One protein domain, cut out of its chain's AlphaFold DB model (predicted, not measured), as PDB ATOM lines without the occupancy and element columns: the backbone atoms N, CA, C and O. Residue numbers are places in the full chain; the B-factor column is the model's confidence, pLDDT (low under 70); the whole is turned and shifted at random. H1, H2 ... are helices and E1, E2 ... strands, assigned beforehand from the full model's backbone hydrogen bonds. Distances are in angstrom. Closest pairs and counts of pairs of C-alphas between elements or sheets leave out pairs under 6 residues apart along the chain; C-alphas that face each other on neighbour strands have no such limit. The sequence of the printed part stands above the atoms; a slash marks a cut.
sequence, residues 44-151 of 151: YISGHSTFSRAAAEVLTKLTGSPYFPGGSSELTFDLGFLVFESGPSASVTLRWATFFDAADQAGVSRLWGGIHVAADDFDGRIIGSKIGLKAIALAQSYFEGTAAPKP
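AT A GLANCE: This is residues 44 to 151 of the 151 residues of an uncharacterized protein of Myxococcales bacterium (UniProt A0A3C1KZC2). Look for a flat, loose group of three helices running up and down, with H1 in the middle between H2 and H3, and a two-stranded hairpin, E1 and E2, at one edge on the side of H2. The loop of residues 78 to 91 at the far end of that hairpin and the tail after H3 lie at opposite ends of the longest axis. The printed part has 108 residues, with three named helices and two named strands in the order H1, E1, E2, H2, H3; the sheet E1 - E2 is antiparallel and the class is mostly helix. The radius of gyration of the C-alphas is 17.0 A, and the spans are 56 by 35 by 19 A.

HOW THE PARTS SIT: Begin with the sheet: E1, residues 73 to 77, and E2, residues 92 to 96, form a hairpin of antiparallel neighbours at 164 degrees. There you will find N 75 and O 94 2.9 A apart and N 77 and O 92 2.8 A apart, both within hydrogen-bond range. Go on to H2, residues 99 to 112; its closest C-alphas to E2 are those of Ala 102 and Trp 96, 5.8 A apart. H1, residues 47 to 63, touches H2, closest at the C-alphas of Ser 49 and Gly 107, 4.3 A apart, at a shallow tilt of 8 degrees, opposite ways. H3, residues 118 to 143, touches H1, closest at the C-alphas of Ala 54 and Gly 132, 3.8 A apart. These two run the same way at a tilt of 38 degrees, only just steep. H2 and H3 form a helical hairpin and touch through residues 107 to 111 and 118 to 125 alone; their closest C-alphas, of Gly 107 and Asp 121, are 5.8 A apart. Their tilt is 32 degrees, opposite ways, only just shallow. H1, H2 and H3 make an up and down bundle, each helix running against the one before it, and the packing is mostly aligned, but only just: 2 of 3 pairs are at a shallow tilt. H3 is apart from E1 and E2. In H1 and H3 every O i to N i+4 pair is within hydrogen-bond range; in H2, 8 of 10 are.

IN THESE COORDINATES: Find C-alpha 73 at (23.599, 39.055, 17.063), where E1 begins; it runs 13.8 A, and E2 13.4 A. Find C-alpha 47 at (10.031, 34.527, -0.652), from which H1 runs 24.0 A. H2 is 20.1 A long, and H3 runs 37.1 A to C-alpha 143 at (33.364, 19.591, -0.730).

THE WHOLE: The C-alphas farthest apart, of Ser 89 and Pro 151, are 57.5 A apart. The printed part has no cut. The link E1 to E2 is long, with 14 residues. Mean pLDDT of the printed part is 95.8; residue 151 is under 70.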
ATOM      1  N   TYR A  44       1.591  34.113  -2.565       94.75
ATOM      2  CA  TYR A  44       1.831  32.799  -1.967       94.75
ATOM      3  C   TYR A  44       2.861  32.010  -2.793       94.75
ATOM      4  O   TYR A  44       2.666  31.833  -3.997       94.75
ATOM      5  N   ILE A  45       3.950  31.477  -2.225       95.19
ATOM      6  CA  ILE A  45       4.458  31.574  -0.835       95.19
ATOM      7  C   ILE A  45       5.368  32.797  -0.628       95.19
ATOM      8  O   ILE A  45       5.919  33.337  -1.589       95.19
ATOM      9  N   SER A  46       5.623  33.189   0.628       96.56
ATOM     10  CA  SER A  46       6.551  34.289   0.906       96.56
ATOM     11  C   SER A  46       8.004  33.920   0.604       96.56
ATOM     12  O   SER A  46       8.604  33.042   1.236       96.56
ATOM     13  N   GLY A  47       8.611  34.658  -0.328       96.06
ATOM     14  CA  GLY A  47      10.031  34.527  -0.652       96.06
ATOM     15  C   GLY A  47      10.944  34.856   0.531       96.06
ATOM     16  O   GLY A  47      11.890  34.118   0.783       96.06
ATOM     17  N   HIS A  48      10.644  35.909   1.299       97.12
ATOM     18  CA  HIS A  48      11.468  36.308   2.450       97.12
ATOM     19  C   HIS A  48      11.503  35.198   3.503       97.12
ATOM     20  O   HIS A  48      12.580  34.770   3.911       97.12
ATOM     21  N   SER A  49      10.338  34.660   3.862       98.38
ATOM     22  CA  SER A  49      10.229  33.528   4.784       98.38
ATOM     23  C   SER A  49      10.988  32.297   4.282       98.38
ATOM     24  O   SER A  49      11.702  31.646   5.047       98.38
ATOM     25  N   THR A  50      10.886  32.006   2.981       98.62
ATOM     26  CA  THR A  50      11.547  30.855   2.351       98.62
ATOM     27  C   THR A  50      13.069  30.994   2.359       98.62
ATOM     28  O   THR A  50      13.768  30.108   2.851       98.62
ATOM     29  N   PHE A  51      13.602  32.105   1.842       98.50
ATOM     30  CA  PHE A  51      15.046  32.321   1.735       98.50
ATOM     31  C   PHE A  51      15.708  32.455   3.101       98.50
ATOM     32  O   PHE A  51      16.740  31.829   3.337       98.50
ATOM     33  N   SER A  52      15.112  33.220   4.019       98.62
ATOM     34  CA  SER A  52      15.685  33.405   5.350       98.62
ATOM     35  C   SER A  52      15.703  32.098   6.142       98.62
ATOM     36  O   SER A  52      16.715  31.793   6.773       98.62
ATOM     37  N   ARG A  53      14.647  31.271   6.068       98.75
ATOM     38  CA  ARG A  53      14.668  29.953   6.722       98.75
ATOM     39  C   ARG A  53      15.682  29.009   6.073       98.75
ATOM     40  O   ARG A  53      16.388  28.318   6.800       98.75
ATOM     41  N   ALA A  54      15.799  29.003   4.744       98.88
ATOM     42  CA  ALA A  54      16.814  28.205   4.058       98.88
ATOM     43  C   ALA A  54      18.237  28.608   4.481       98.88
ATOM     44  O   ALA A  54      19.064  27.742   4.764       98.88
ATOM     45  N   ALA A  55      18.509  29.911   4.583       98.75
ATOM     46  CA  ALA A  55      19.788  30.425   5.058       98.75
ATOM     47  C   ALA A  55      20.070  30.013   6.511       98.75
ATOM     48  O   ALA A  55      21.188  29.600   6.808       98.75
ATOM     49  N   ALA A  56      19.071  30.057   7.398       98.75
ATOM     50  CA  ALA A  56      19.234  29.627   8.787       98.75
ATOM     51  C   ALA A  56      19.633  28.146   8.905       98.75
ATOM     52  O   ALA A  56      20.540  27.826   9.674       98.75
ATOM     53  N   GLU A  57      19.027  27.253   8.113       98.81
ATOM     54  CA  GLU A  57      19.423  25.834   8.059       98.81
ATOM     55  C   GLU A  57      20.868  25.662   7.582       98.81
ATOM     56  O   GLU A  57      21.652  24.937   8.194       98.81
ATOM     57  N   VAL A  58      21.229  26.349   6.493       98.75
ATOM     58  CA  VAL A  58      22.575  26.288   5.913       98.75
ATOM     59  C   VAL A  58      23.612  26.771   6.926       98.75
ATOM     60  O   VAL A  58      24.584  26.064   7.180       98.75
ATOM     61  N   LEU A  59      23.389  27.935   7.542       98.31
ATOM     62  CA  LEU A  59      24.297  28.501   8.540       98.31
ATOM     63  C   LEU A  59      24.430  27.582   9.752       98.31
ATOM     64  O   LEU A  59      25.548  27.278  10.145       98.31
ATOM     65  N   THR A  60      23.317  27.055  10.266       98.56
ATOM     66  CA  THR A  60      23.316  26.095  11.381       98.56
ATOM     67  C   THR A  60      24.169  24.868  11.080       98.56
ATOM     68  O   THR A  60      24.932  24.404  11.928       98.56
ATOM     69  N   LYS A  61      24.051  24.318   9.867       97.88
ATOM     70  CA  LYS A  61      24.829  23.148   9.451       97.88
ATOM     71  C   LYS A  61      26.301  23.470   9.221       97.88
ATOM     72  O   LYS A  61      27.140  22.645   9.566       97.88
ATOM     73  N   LEU A  62      26.614  24.646   8.682       95.56
ATOM     74  CA  LEU A  62      27.990  25.084   8.449       95.56
ATOM     75  C   LEU A  62      28.741  25.394   9.747       95.56
ATOM     76  O   LEU A  62      29.913  25.052   9.865       95.56
ATOM     77  N   THR A  63      28.089  26.028  10.720       95.81
ATOM     78  CA  THR A  63      28.709  26.386  12.007       95.81
ATOM     79  C   THR A  63      28.627  25.263  13.041       95.81
ATOM     80  O   THR A  63      29.284  25.337  14.077       95.81
ATOM     81  N   GLY A  64      27.791  24.247  12.798       96.94
ATOM     82  CA  GLY A  64      27.489  23.189  13.763       96.94
ATOM     83  C   GLY A  64      26.609  23.644  14.934       96.94
ATOM     84  O   GLY A  64      26.427  22.885  15.883       96.94
ATOM     85  N   SER A  65      26.063  24.863  14.893       97.88
ATOM     86  CA  SER A  65      25.257  25.448  15.968       97.88
ATOM     87  C   SER A  65      24.163  26.357  15.404       97.88
ATOM     88  O   SER A  65      24.441  27.143  14.500       97.88
ATOM     89  N   PRO A  66      22.930  26.328  15.944       98.00
ATOM     90  CA  PRO A  66      21.880  27.253  15.521       98.00
ATOM     91  C   PRO A  66      22.114  28.688  16.014       98.00
ATOM     92  O   PRO A  66      21.457  29.611  15.535       98.00
ATOM     93  N   TYR A  67      23.010  28.875  16.985       98.44
ATOM     94  CA  TYR A  67      23.288  30.164  17.606       98.44
ATOM     95  C   TYR A  67      24.257  30.996  16.774       98.44
ATOM     96  O   TYR A  67      25.200  30.468  16.176       98.44
ATOM     97  N   PHE A  68      24.072  32.314  16.811       97.62
ATOM     98  CA  PHE A  68      25.089  33.231  16.315       97.62
ATOM     99  C   PHE A  68      26.401  33.053  17.101       97.62
ATOM    100  O   PHE A  68      26.366  32.783  18.308       97.62
ATOM    101  N   PRO A  69      27.573  33.221  16.459       94.62
ATOM    102  CA  PRO A  69      28.848  33.253  17.167       94.62
ATOM    103  C   PRO A  69      28.816  34.282  18.306       94.62
ATOM    104  O   PRO A  69      28.393  35.415  18.103       94.62
ATOM    105  N   GLY A  70      29.235  33.885  19.509       93.06
ATOM    106  CA  GLY A  70      29.139  34.731  20.708       93.06
ATOM    107  C   GLY A  70      27.781  34.694  21.428       93.06
ATOM    108  O   GLY A  70      27.642  35.324  22.469       93.06
ATOM    109  N   GLY A  71      26.804  33.928  20.928       92.94
ATOM    110  CA  GLY A  71      25.518  33.663  21.588       92.94
ATOM    111  C   GLY A  71      24.374  34.595  21.179       92.94
ATOM    112  O   GLY A  71      23.212  34.231  21.358       92.94
ATOM    113  N   SER A  72      24.674  35.756  20.592       95.94
ATOM    114  CA  SER A  72      23.670  36.664  20.030       95.94
ATOM    115  C   SER A  72      24.229  37.541  18.916       95.94
ATOM    116  O   SER A  72      25.419  37.845  18.879       95.94
ATOM    117  N   SER A  73      23.345  37.990  18.031       97.19
ATOM    118  CA  SER A  73      23.599  39.055  17.063       97.19
ATOM    119  C   SER A  73      22.650  40.220  17.317       97.19
ATOM    120  O   SER A  73      21.509  40.013  17.737       97.19
ATOM    121  N   GLU A  74      23.129  41.439  17.087       97.62
ATOM    122  CA  GLU A  74      22.405  42.678  17.358       97.62
ATOM    123  C   GLU A  74      22.551  43.660  16.203       97.62
ATOM    124  O   GLU A  74      23.606  43.738  15.571       97.62
ATOM    125  N   LEU A  75      21.495  44.433  15.960       96.44
ATOM    126  CA  LEU A  75      21.505  45.546  15.021       96.44
ATOM    127  C   LEU A  75      20.737  46.726  15.614       96.44
ATOM    128  O   LEU A  75      19.562  46.594  15.962       96.44
ATOM    129  N   THR A  76      21.403  47.873  15.713       97.38
ATOM    130  CA  THR A  76      20.820  49.118  16.226       97.38
ATOM    131  C   THR A  76      20.434  50.035  15.076       97.38
ATOM    132  O   THR A  76      21.226  50.265  14.165       97.38
ATOM    133  N   PHE A  77      19.220  50.566  15.151       95.81
ATOM    134  CA  PHE A  77      18.685  51.599  14.277       95.81
ATOM    135  C   PHE A  77      18.542  52.888  15.076       95.81
ATOM    136  O   PHE A  77      17.985  52.869  16.176       95.81
ATOM    137  N   ASP A  78      19.040  53.992  14.534       95.50
ATOM    138  CA  ASP A  78      18.958  55.294  15.188       95.50
ATOM    139  C   ASP A  78      17.539  55.875  15.148       95.50
ATOM    140  O   ASP A  78      16.657  55.407  14.417       95.50
ATOM    141  N   LEU A  79      17.314  56.916  15.952       94.38
ATOM    142  CA  LEU A  79      16.107  57.727  15.829       94.38
ATOM    143  C   LEU A  79      15.953  58.261  14.395       94.38
ATOM    144  O   LEU A  79      16.940  58.566  13.727       94.38
ATOM    145  N   GLY A  80      14.714  58.373  13.919       92.56
ATOM    146  CA  GLY A  80      14.446  58.903  12.575       92.56
ATOM    147  C   GLY A  80      14.878  57.990  11.416       92.56
ATOM    148  O   GLY A  80      14.918  58.439  10.276       92.56
ATOM    149  N   PHE A  81      15.221  56.722  11.669       93.75
ATOM    150  CA  PHE A  81      15.635  55.780  10.621       93.75
ATOM    151  C   PHE A  81      14.527  55.436   9.604       93.75
ATOM    152  O   PHE A  81      14.822  54.960   8.503       93.75
ATOM    153  N   LEU A  82      13.248  55.616   9.949       93.81
ATOM    154  CA  LEU A  82      12.154  55.309   9.031       93.81
ATOM    155  C   LEU A  82      12.144  56.281   7.851       93.81
ATOM    156  O   LEU A  82      12.430  57.463   7.961       93.81
ATOM    157  N   VAL A  83      11.785  55.750   6.683       91.88
ATOM    158  CA  VAL A  83      11.858  56.487   5.412       91.88
ATOM    159  C   VAL A  83      10.484  56.853   4.846       91.88
ATOM    160  O   VAL A  83      10.390  57.345   3.717       91.88
ATOM    161  N   PHE A  84       9.420  56.510   5.566       91.94
ATOM    162  CA  PHE A  84       8.017  56.634   5.156       91.94
ATOM    163  C   PHE A  84       7.146  57.301   6.228       91.94
ATOM    164  O   PHE A  84       5.950  57.452   6.015       91.94
ATOM    165  N   GLU A  85       7.722  57.678   7.367       95.12
ATOM    166  CA  GLU A  85       7.127  58.524   8.401       95.12
ATOM    167  C   GLU A  85       8.189  58.888   9.444       95.12
ATOM    168  O   GLU A  85       9.218  58.212   9.525       95.12
ATOM    169  N   SER A  86       7.914  59.902  10.261       94.88
ATOM    170  CA  SER A  86       8.795  60.333  11.336       94.88
ATOM    171  C   SER A  86       8.870  59.255  12.415       94.88
ATOM    172  O   SER A  86       7.861  58.828  12.986       94.88
ATOM    173  N   GLY A  87      10.081  58.781  12.686       93.31
ATOM    174  CA  GLY A  87      10.343  57.766  13.694       93.31
ATOM    175  C   GLY A  87      11.517  56.852  13.335       93.31
ATOM    176  O   GLY A  87      12.084  56.952  12.251       93.31
ATOM    177  N   PRO A  88      11.905  55.936  14.233       93.25
ATOM    178  CA  PRO A  88      11.394  55.797  15.597       93.25
ATOM    179  C   PRO A  88      11.795  56.993  16.483       93.25
ATOM    180  O   PRO A  88      12.760  57.694  16.190       93.25
ATOM    181  N   SER A  89      11.061  57.231  17.576       92.31
ATOM    182  CA  SER A  89      11.315  58.346  18.513       92.31
ATOM    183  C   SER A  89      12.499  58.109  19.463       92.31
ATOM    184  O   SER A  89      12.825  58.962  20.284       92.31
ATOM    185  N   ALA A  90      13.102  56.928  19.398       95.06
ATOM    186  CA  ALA A  90      14.295  56.524  20.125       95.06
ATOM    187  C   ALA A  90      15.012  55.449  19.305       95.06
ATOM    188  O   ALA A  90      14.372  54.768  18.500       95.06
ATOM    189  N   SER A  91      16.314  55.269  19.527       97.00
ATOM    190  CA  SER A  91      17.046  54.175  18.893       97.00
ATOM    191  C   SER A  91      16.454  52.820  19.289       97.00
ATOM    192  O   SER A  91      16.069  52.599  20.440       97.00
ATOM    193  N   VAL A  92      16.397  51.901  18.330       96.25
ATOM    194  CA  VAL A  92      15.853  50.552  18.505       96.25
ATOM    195  C   VAL A  92      16.950  49.540  18.211       96.25
ATOM    196  O   VAL A  92      17.490  49.516  17.108       96.25
ATOM    197  N   THR A  93      17.245  48.668  19.170       97.38
ATOM    198  CA  THR A  93      18.156  47.535  18.967       97.38
ATOM    199  C   THR A  93      17.356  46.252  18.812       97.38
ATOM    200  O   THR A  93      16.637  45.841  19.723       97.38
ATOM    201  N   LEU A  94      17.492  45.606  17.656       96.94
ATOM    202  CA  LEU A  94      17.008  44.249  17.433       96.94
ATOM    203  C   LEU A  94      18.094  43.254  17.847       96.94
ATOM    204  O   LEU A  94      19.276  43.500  17.613       96.94
ATOM    205  N   ARG A  95      17.691  42.138  18.460       98.00
ATOM    206  CA  ARG A  95      18.593  41.094  18.957       98.00
ATOM    207  C   ARG A  95      18.034  39.709  18.655       98.00
ATOM    208  O   ARG A  95      16.841  39.473  18.837       98.00
ATOM    209  N   TRP A  96      18.917  38.793  18.275       98.44
ATOM    210  CA  TRP A  96      18.593  37.403  17.950       98.44
ATOM    211  C   TRP A  96      19.626  36.468  18.569       98.44
ATOM    212  O   TRP A  96      20.822  36.740  18.479       98.44
ATOM    213  N   ALA A  97      19.191  35.364  19.175       98.19
ATOM    214  CA  ALA A  97      20.112  34.360  19.706       98.19
ATOM    215  C   ALA A  97      20.521  33.367  18.611       98.19
ATOM    216  O   ALA A  97      21.693  33.011  18.474       98.19
ATOM    217  N   THR A  98      19.556  32.955  17.790       98.56
ATOM    218  CA  THR A  98      19.731  31.960  16.733       98.56
ATOM    219  C   THR A  98      19.515  32.538  15.341       98.56
ATOM    220  O   THR A  98      18.784  33.513  15.153       98.56
ATOM    221  N   PHE A  99      20.087  31.880  14.328       98.62
ATOM    222  CA  PHE A  99      19.781  32.184  12.926       98.62
ATOM    223  C   PHE A  99      18.281  32.035  12.624       98.62
ATOM    224  O   PHE A  99      17.748  32.722  11.753       98.62
ATOM    225  N   PHE A 100      17.592  31.154  13.356       98.62
ATOM    226  CA  PHE A 100      16.157  30.927  13.215       98.62
ATOM    227  C   PHE A 100      15.325  32.092  13.762       98.62
ATOM    228  O   PHE A 100      14.338  32.435  13.119       98.62
ATOM    229  N   ASP A 101      15.747  32.751  14.849       98.44
ATOM    230  CA  ASP A 101      15.076  33.953  15.369       98.44
ATOM    231  C   ASP A 101      15.120  35.090  14.339       98.44
ATOM    232  O   ASP A 101      14.108  35.737  14.061       98.44
ATOM    233  N   ALA A 102      16.293  35.304  13.731       98.31
ATOM    234  CA  ALA A 102      16.476  36.311  12.687       98.31
ATOM    235  C   ALA A 102      15.645  35.979  11.438       98.31
ATOM    236  O   ALA A 102      14.975  36.849  10.877       98.31
ATOM    237  N   ALA A 103      15.638  34.708  11.023       98.50
ATOM    238  CA  ALA A 103      14.838  34.259   9.891       98.50
ATOM    239  C   ALA A 103      13.330  34.388  10.137       98.50
ATOM    240  O   ALA A 103      12.589  34.801   9.243       98.50
ATOM    241  N   ASP A 104      12.880  34.074  11.350       98.06
ATOM    242  CA  ASP A 104      11.483  34.203  11.743       98.06
ATOM    243  C   ASP A 104      11.061  35.669  11.765       98.06
ATOM    244  O   ASP A 104      10.022  36.005  11.197       98.06
ATOM    245  N   GLN A 105      11.870  36.568  12.333       97.94
ATOM    246  CA  GLN A 105      11.545  37.992  12.320       97.94
ATOM    247  C   GLN A 105      11.529  38.566  10.894       97.94
ATOM    248  O   GLN A 105      10.663  39.386  10.583       97.94
ATOM    249  N   ALA A 106      12.409  38.101   9.998       97.62
ATOM    250  CA  ALA A 106      12.368  38.480   8.587       97.62
ATOM    251  C   ALA A 106      11.023  38.105   7.934       97.62
ATOM    252  O   ALA A 106      10.425  38.945   7.259       97.62
ATOM    253  N   GLY A 107      10.505  36.899   8.196       97.00
ATOM    254  CA  GLY A 107       9.181  36.461   7.741       97.00
ATOM    255  C   GLY A 107       8.032  37.260   8.370       97.00
ATOM    256  O   GLY A 107       7.237  37.870   7.652       97.00
ATOM    257  N   VAL A 108       7.992  37.356   9.707       97.56
ATOM    258  CA  VAL A 108       6.950  38.106  10.440       97.56
ATOM    259  C   VAL A 108       6.902  39.574  10.009       97.56
ATOM    260  O   VAL A 108       5.821  40.152   9.892       97.56
ATOM    261  N   SER A 109       8.045  40.185   9.690       96.62
ATOM    262  CA  SER A 109       8.079  41.580   9.243       96.62
ATOM    263  C   SER A 109       7.237  41.837   7.989       96.62
ATOM    264  O   SER A 109       6.827  42.968   7.749       96.62
ATOM    265  N   ARG A 110       6.966  40.810   7.173       95.75
ATOM    266  CA  ARG A 110       6.110  40.935   5.988       95.75
ATOM    267  C   ARG A 110       4.622  41.004   6.337       95.75
ATOM    268  O   ARG A 110       3.870  41.670   5.627       95.75
ATOM    269  N   LEU A 111       4.225  40.371   7.443       95.31
ATOM    270  CA  LEU A 111       2.881  40.484   8.013       95.31
ATOM    271  C   LEU A 111       2.695  41.882   8.605       95.31
ATOM    272  O   LEU A 111       1.715  42.549   8.288       95.31
ATOM    273  N   TRP A 112       3.661  42.359   9.400       94.56
ATOM    274  CA  TRP A 112       3.645  43.733   9.927       94.56
ATOM    275  C   TRP A 112       3.661  44.776   8.808       94.56
ATOM    276  O   TRP A 112       2.955  45.775   8.878       94.56
ATOM    277  N   GLY A 113       4.413  44.503   7.739       93.00
ATOM    278  CA  GLY A 113       4.438  45.310   6.525       93.00
ATOM    279  C   GLY A 113       3.126  45.301   5.734       93.00
ATOM    280  O   GLY A 113       2.972  46.125   4.841       93.00
ATOM    281  N   GLY A 114       2.188  44.393   6.026       92.12
ATOM    282  CA  GLY A 114       0.922  44.260   5.300       92.12
ATOM    283  C   GLY A 114       1.074  43.735   3.869       92.12
ATOM    284  O   GLY A 114       0.249  44.058   3.022       92.12
ATOM    285  N   ILE A 115       2.130  42.969   3.575       92.69
ATOM    286  CA  ILE A 115       2.429  42.465   2.219       92.69
ATOM    287  C   ILE A 115       2.412  40.933   2.101       92.69
ATOM    288  O   ILE A 115       2.588  40.411   1.006       92.69
ATOM    289  N   HIS A 116       2.180  40.223   3.206       94.81
ATOM    290  CA  HIS A 116       1.917  38.782   3.246       94.81
ATOM    291  C   HIS A 116       0.918  38.456   4.361       94.81
ATOM    292  O   HIS A 116       0.846  39.170   5.364       94.81
ATOM    293  N   VAL A 117       0.184  37.352   4.207       95.75
ATOM    294  CA  VAL A 117      -0.625  36.764   5.288       95.75
ATOM    295  C   VAL A 117       0.135  35.636   5.990       95.75
ATOM    296  O   VAL A 117       1.144  35.143   5.492       95.75
ATOM    297  N   ALA A 118      -0.351  35.197   7.156       96.56
ATOM    298  CA  ALA A 118       0.321  34.170   7.959       96.56
ATOM    299  C   ALA A 118       0.531  32.834   7.221       96.56
ATOM    300  O   ALA A 118       1.538  32.170   7.454       96.56
ATOM    301  N   ALA A 119      -0.382  32.458   6.318       97.50
ATOM    302  CA  ALA A 119      -0.237  31.250   5.504       97.50
ATOM    303  C   ALA A 119       0.995  31.323   4.581       97.50
ATOM    304  O   ALA A 119       1.802  30.397   4.568       97.50
ATOM    305  N   ASP A 120       1.194  32.454   3.888       97.44
ATOM    306  CA  ASP A 120       2.340  32.673   2.992       97.44
ATOM    307  C   ASP A 120       3.678  32.524   3.725       97.44
ATOM    308  O   ASP A 120       4.652  32.013   3.166       97.44
ATOM    309  N   ASP A 121       3.726  33.007   4.968       97.81
ATOM    310  CA  ASP A 121       4.904  32.964   5.823       97.81
ATOM    311  C   ASP A 121       5.168  31.552   6.359       97.81
ATOM    312  O   ASP A 121       6.276  31.037   6.202       97.81
ATOM    313  N   PHE A 122       4.163  30.895   6.944       97.06
ATOM    314  CA  PHE A 122       4.334  29.575   7.552       97.06
ATOM    315  C   PHE A 122       4.736  28.511   6.524       97.06
ATOM    316  O   PHE A 122       5.737  27.810   6.715       97.06
ATOM    317  N   ASP A 123       4.026  28.447   5.396       98.31
ATOM    318  CA  ASP A 123       4.345  27.502   4.324       98.31
ATOM    319  C   ASP A 123       5.687  27.844   3.664       98.31
ATOM    320  O   ASP A 123       6.483  26.947   3.359       98.31
ATOM    321  N   GLY A 124       6.000  29.141   3.547       98.31
ATOM    322  CA  GLY A 124       7.311  29.629   3.127       98.31
ATOM    323  C   GLY A 124       8.442  29.106   4.016       98.31
ATOM    324  O   GLY A 124       9.421  28.558   3.511       98.31
ATOM    325  N   ARG A 125       8.304  29.182   5.346       98.44
ATOM    326  CA  ARG A 125       9.307  28.641   6.283       98.44
ATOM    327  C   ARG A 125       9.433  27.122   6.165       98.44
ATOM    328  O   ARG A 125      10.551  26.611   6.131       98.44
ATOM    329  N   ILE A 126       8.328  26.381   6.067       98.50
ATOM    330  CA  ILE A 126       8.375  24.914   5.911       98.50
ATOM    331  C   ILE A 126       9.163  24.526   4.655       98.50
ATOM    332  O   ILE A 126      10.016  23.633   4.694       98.50
ATOM    333  N   ILE A 127       8.886  25.190   3.533       98.44
ATOM    334  CA  ILE A 127       9.573  24.938   2.264       98.44
ATOM    335  C   ILE A 127      11.034  25.388   2.345       98.44
ATOM    336  O   ILE A 127      11.923  24.633   1.946       98.44
ATOM    337  N   GLY A 128      11.298  26.557   2.931       98.75
ATOM    338  CA  GLY A 128      12.639  27.089   3.154       98.75
ATOM    339  C   GLY A 128      13.530  26.131   3.940       98.75
ATOM    340  O   GLY A 128      14.655  25.872   3.521       98.75
ATOM    341  N   SER A 129      13.013  25.519   5.010       98.81
ATOM    342  CA  SER A 129      13.758  24.525   5.797       98.81
ATOM    343  C   SER A 129      14.188  23.328   4.935       98.81
ATOM    344  O   SER A 129      15.367  22.969   4.870       98.81
ATOM    345  N   LYS A 130      13.252  22.768   4.157       98.81
ATOM    346  CA  LYS A 130      13.537  21.656   3.233       98.81
ATOM    347  C   LYS A 130      14.563  22.042   2.164       98.81
ATOM    348  O   LYS A 130      15.419  21.225   1.827       98.81
ATOM    349  N   ILE A 131      14.469  23.253   1.613       98.69
ATOM    350  CA  ILE A 131      15.409  23.763   0.606       98.69
ATOM    351  C   ILE A 131      16.802  23.927   1.212       98.69
ATOM    352  O   ILE A 131      17.760  23.424   0.635       98.69
ATOM    353  N   GLY A 132      16.916  24.579   2.371       98.69
ATOM    354  CA  GLY A 132      18.193  24.823   3.040       98.69
ATOM    355  C   GLY A 132      18.938  23.528   3.354       98.69
ATOM    356  O   GLY A 132      20.104  23.390   2.989       98.69
ATOM    357  N   LEU A 133      18.238  22.537   3.920       98.75
ATOM    358  CA  LEU A 133      18.804  21.213   4.208       98.75
ATOM    359  C   LEU A 133      19.275  20.481   2.944       98.75
ATOM    360  O   LEU A 133      20.351  19.885   2.942       98.75
ATOM    361  N   LYS A 134      18.509  20.547   1.847       98.38
ATOM    362  CA  LYS A 134      18.929  19.972   0.557       98.38
ATOM    363  C   LYS A 134      20.131  20.708  -0.035       98.38
ATOM    364  O   LYS A 134      21.025  20.064  -0.576       98.38
ATOM    365  N   ALA A 135      20.152  22.036   0.062       98.12
ATOM    366  CA  ALA A 135      21.215  22.867  -0.488       98.12
ATOM    367  C   ALA A 135      22.555  22.605   0.210       98.12
ATOM    368  O   ALA A 135      23.555  22.387  -0.471       98.12
ATOM    369  N   ILE A 136      22.576  22.566   1.548       97.88
ATOM    370  CA  ILE A 136      23.813  22.283   2.284       97.88
ATOM    371  C   ILE A 136      24.288  20.842   2.086       97.88
ATOM    372  O   ILE A 136      25.479  20.640   1.882       97.88
ATOM    373  N   ALA A 137      23.381  19.860   2.040       96.94
ATOM    374  CA  ALA A 137      23.749  18.475   1.744       96.94
ATOM    375  C   ALA A 137      24.384  18.338   0.348       96.94
ATOM    376  O   ALA A 137      25.399  17.665   0.177       96.94
ATOM    377  N   LEU A 138      23.826  19.029  -0.653       96.00
ATOM    378  CA  LEU A 138      24.414  19.070  -1.989       96.00
ATOM    379  C   LEU A 138      25.797  19.737  -1.969       96.00
ATOM    380  O   LEU A 138      26.741  19.187  -2.530       96.00
ATOM    381  N   ALA A 139      25.939  20.885  -1.305       95.88
ATOM    382  CA  ALA A 139      27.226  21.571  -1.187       95.88
ATOM    383  C   ALA A 139      28.290  20.695  -0.501       95.88
ATOM    384  O   ALA A 139      29.416  20.614  -0.986       95.88
ATOM    385  N   GLN A 140      27.923  19.981   0.567       95.50
ATOM    386  CA  GLN A 140      28.800  19.035   1.263       95.50
ATOM    387  C   GLN A 140      29.305  17.930   0.333       95.50
ATOM    388  O   GLN A 140      30.505  17.679   0.307       95.50
ATOM    389  N   SER A 141      28.441  17.361  -0.517       95.94
ATOM    390  CA  SER A 141      28.879  16.339  -1.482       95.94
ATOM    391  C   SER A 141      29.956  16.843  -2.452       95.94
ATOM    392  O   SER A 141      30.847  16.091  -2.845       95.94
ATOM    393  N   TYR A 142      29.922  18.131  -2.815       95.25
ATOM    394  CA  TYR A 142      30.975  18.736  -3.629       95.25
ATOM    395  C   TYR A 142      32.267  18.940  -2.832       95.25
ATOM    396  O   TYR A 142      33.340  18.647  -3.353       95.25
ATOM    397  N   PHE A 143      32.183  19.402  -1.581       93.44
ATOM    398  CA  PHE A 143      33.364  19.591  -0.730       93.44
ATOM    399  C   PHE A 143      34.063  18.277  -0.373       93.44
ATOM    400  O   PHE A 143      35.286  18.242  -0.266       93.44
ATOM    401  N   GLU A 144      33.303  17.197  -0.233       95.25
ATOM    402  CA  GLU A 144      33.818  15.858   0.067       95.25
ATOM    403  C   GLU A 144      34.295  15.104  -1.185       95.25
ATOM    404  O   GLU A 144      34.871  14.024  -1.073       95.25
ATOM    405  N   GLY A 145      34.054  15.643  -2.385       94.44
ATOM    406  CA  GLY A 145      34.378  14.972  -3.646       94.44
ATOM    407  C   GLY A 145      33.497  13.752  -3.949       94.44
ATOM    408  O   GLY A 145      33.875  12.914  -4.764       94.44
ATOM    409  N   THR A 146      32.333  13.640  -3.306       95.50
ATOM    410  CA  THR A 146      31.379  12.526  -3.455       95.50
ATOM    411  C   THR A 146      30.220  12.848  -4.402       95.50
ATOM    412  O   THR A 146      29.393  11.980  -4.689       95.50
ATOM    413  N   ALA A 147      30.142  14.085  -4.901       90.81
ATOM    414  CA  ALA A 147      29.098  14.520  -5.818       90.81
ATOM    415  C   ALA A 147      29.080  13.681  -7.107       90.81
ATOM    416  O   ALA A 147      30.088  13.549  -7.804       90.81
ATOM    417  N   ALA A 148      27.902  13.159  -7.459       84.50
ATOM    418  CA  ALA A 148      27.705  12.489  -8.737       84.50
ATOM    419  C   ALA A 148      27.812  13.496  -9.904       84.50
ATOM    420  O   ALA A 148      27.399  14.654  -9.752       84.50
ATOM    421  N   PRO A 149      28.310  13.076 -11.084       78.06
ATOM    422  CA  PRO A 149      28.220  13.882 -12.296       78.06
ATOM    423  C   PRO A 149      26.763  14.282 -12.544       78.06
ATOM    424  O   PRO A 149      25.859  13.456 -12.394       78.06
ATOM    425  N   LYS A 150      26.525  15.544 -12.913       75.12
ATOM    426  CA  LYS A 150      25.189  15.934 -13.374       75.12
ATOM    427  C   LYS A 150      24.895  15.181 -14.683       75.12
ATOM    428  O   LYS A 150      25.807  15.107 -15.508       75.12
ATOM    429  N   PRO A 151      23.691  14.604 -14.838       64.56
ATOM    430  CA  PRO A 151      23.278  13.982 -16.091       64.56
ATOM    431  C   PRO A 151      23.223  14.994 -17.239       64.56
ATOM    432  O   PRO A 151      23.044  16.205 -16.960       64.56
TER     433      PRO A 151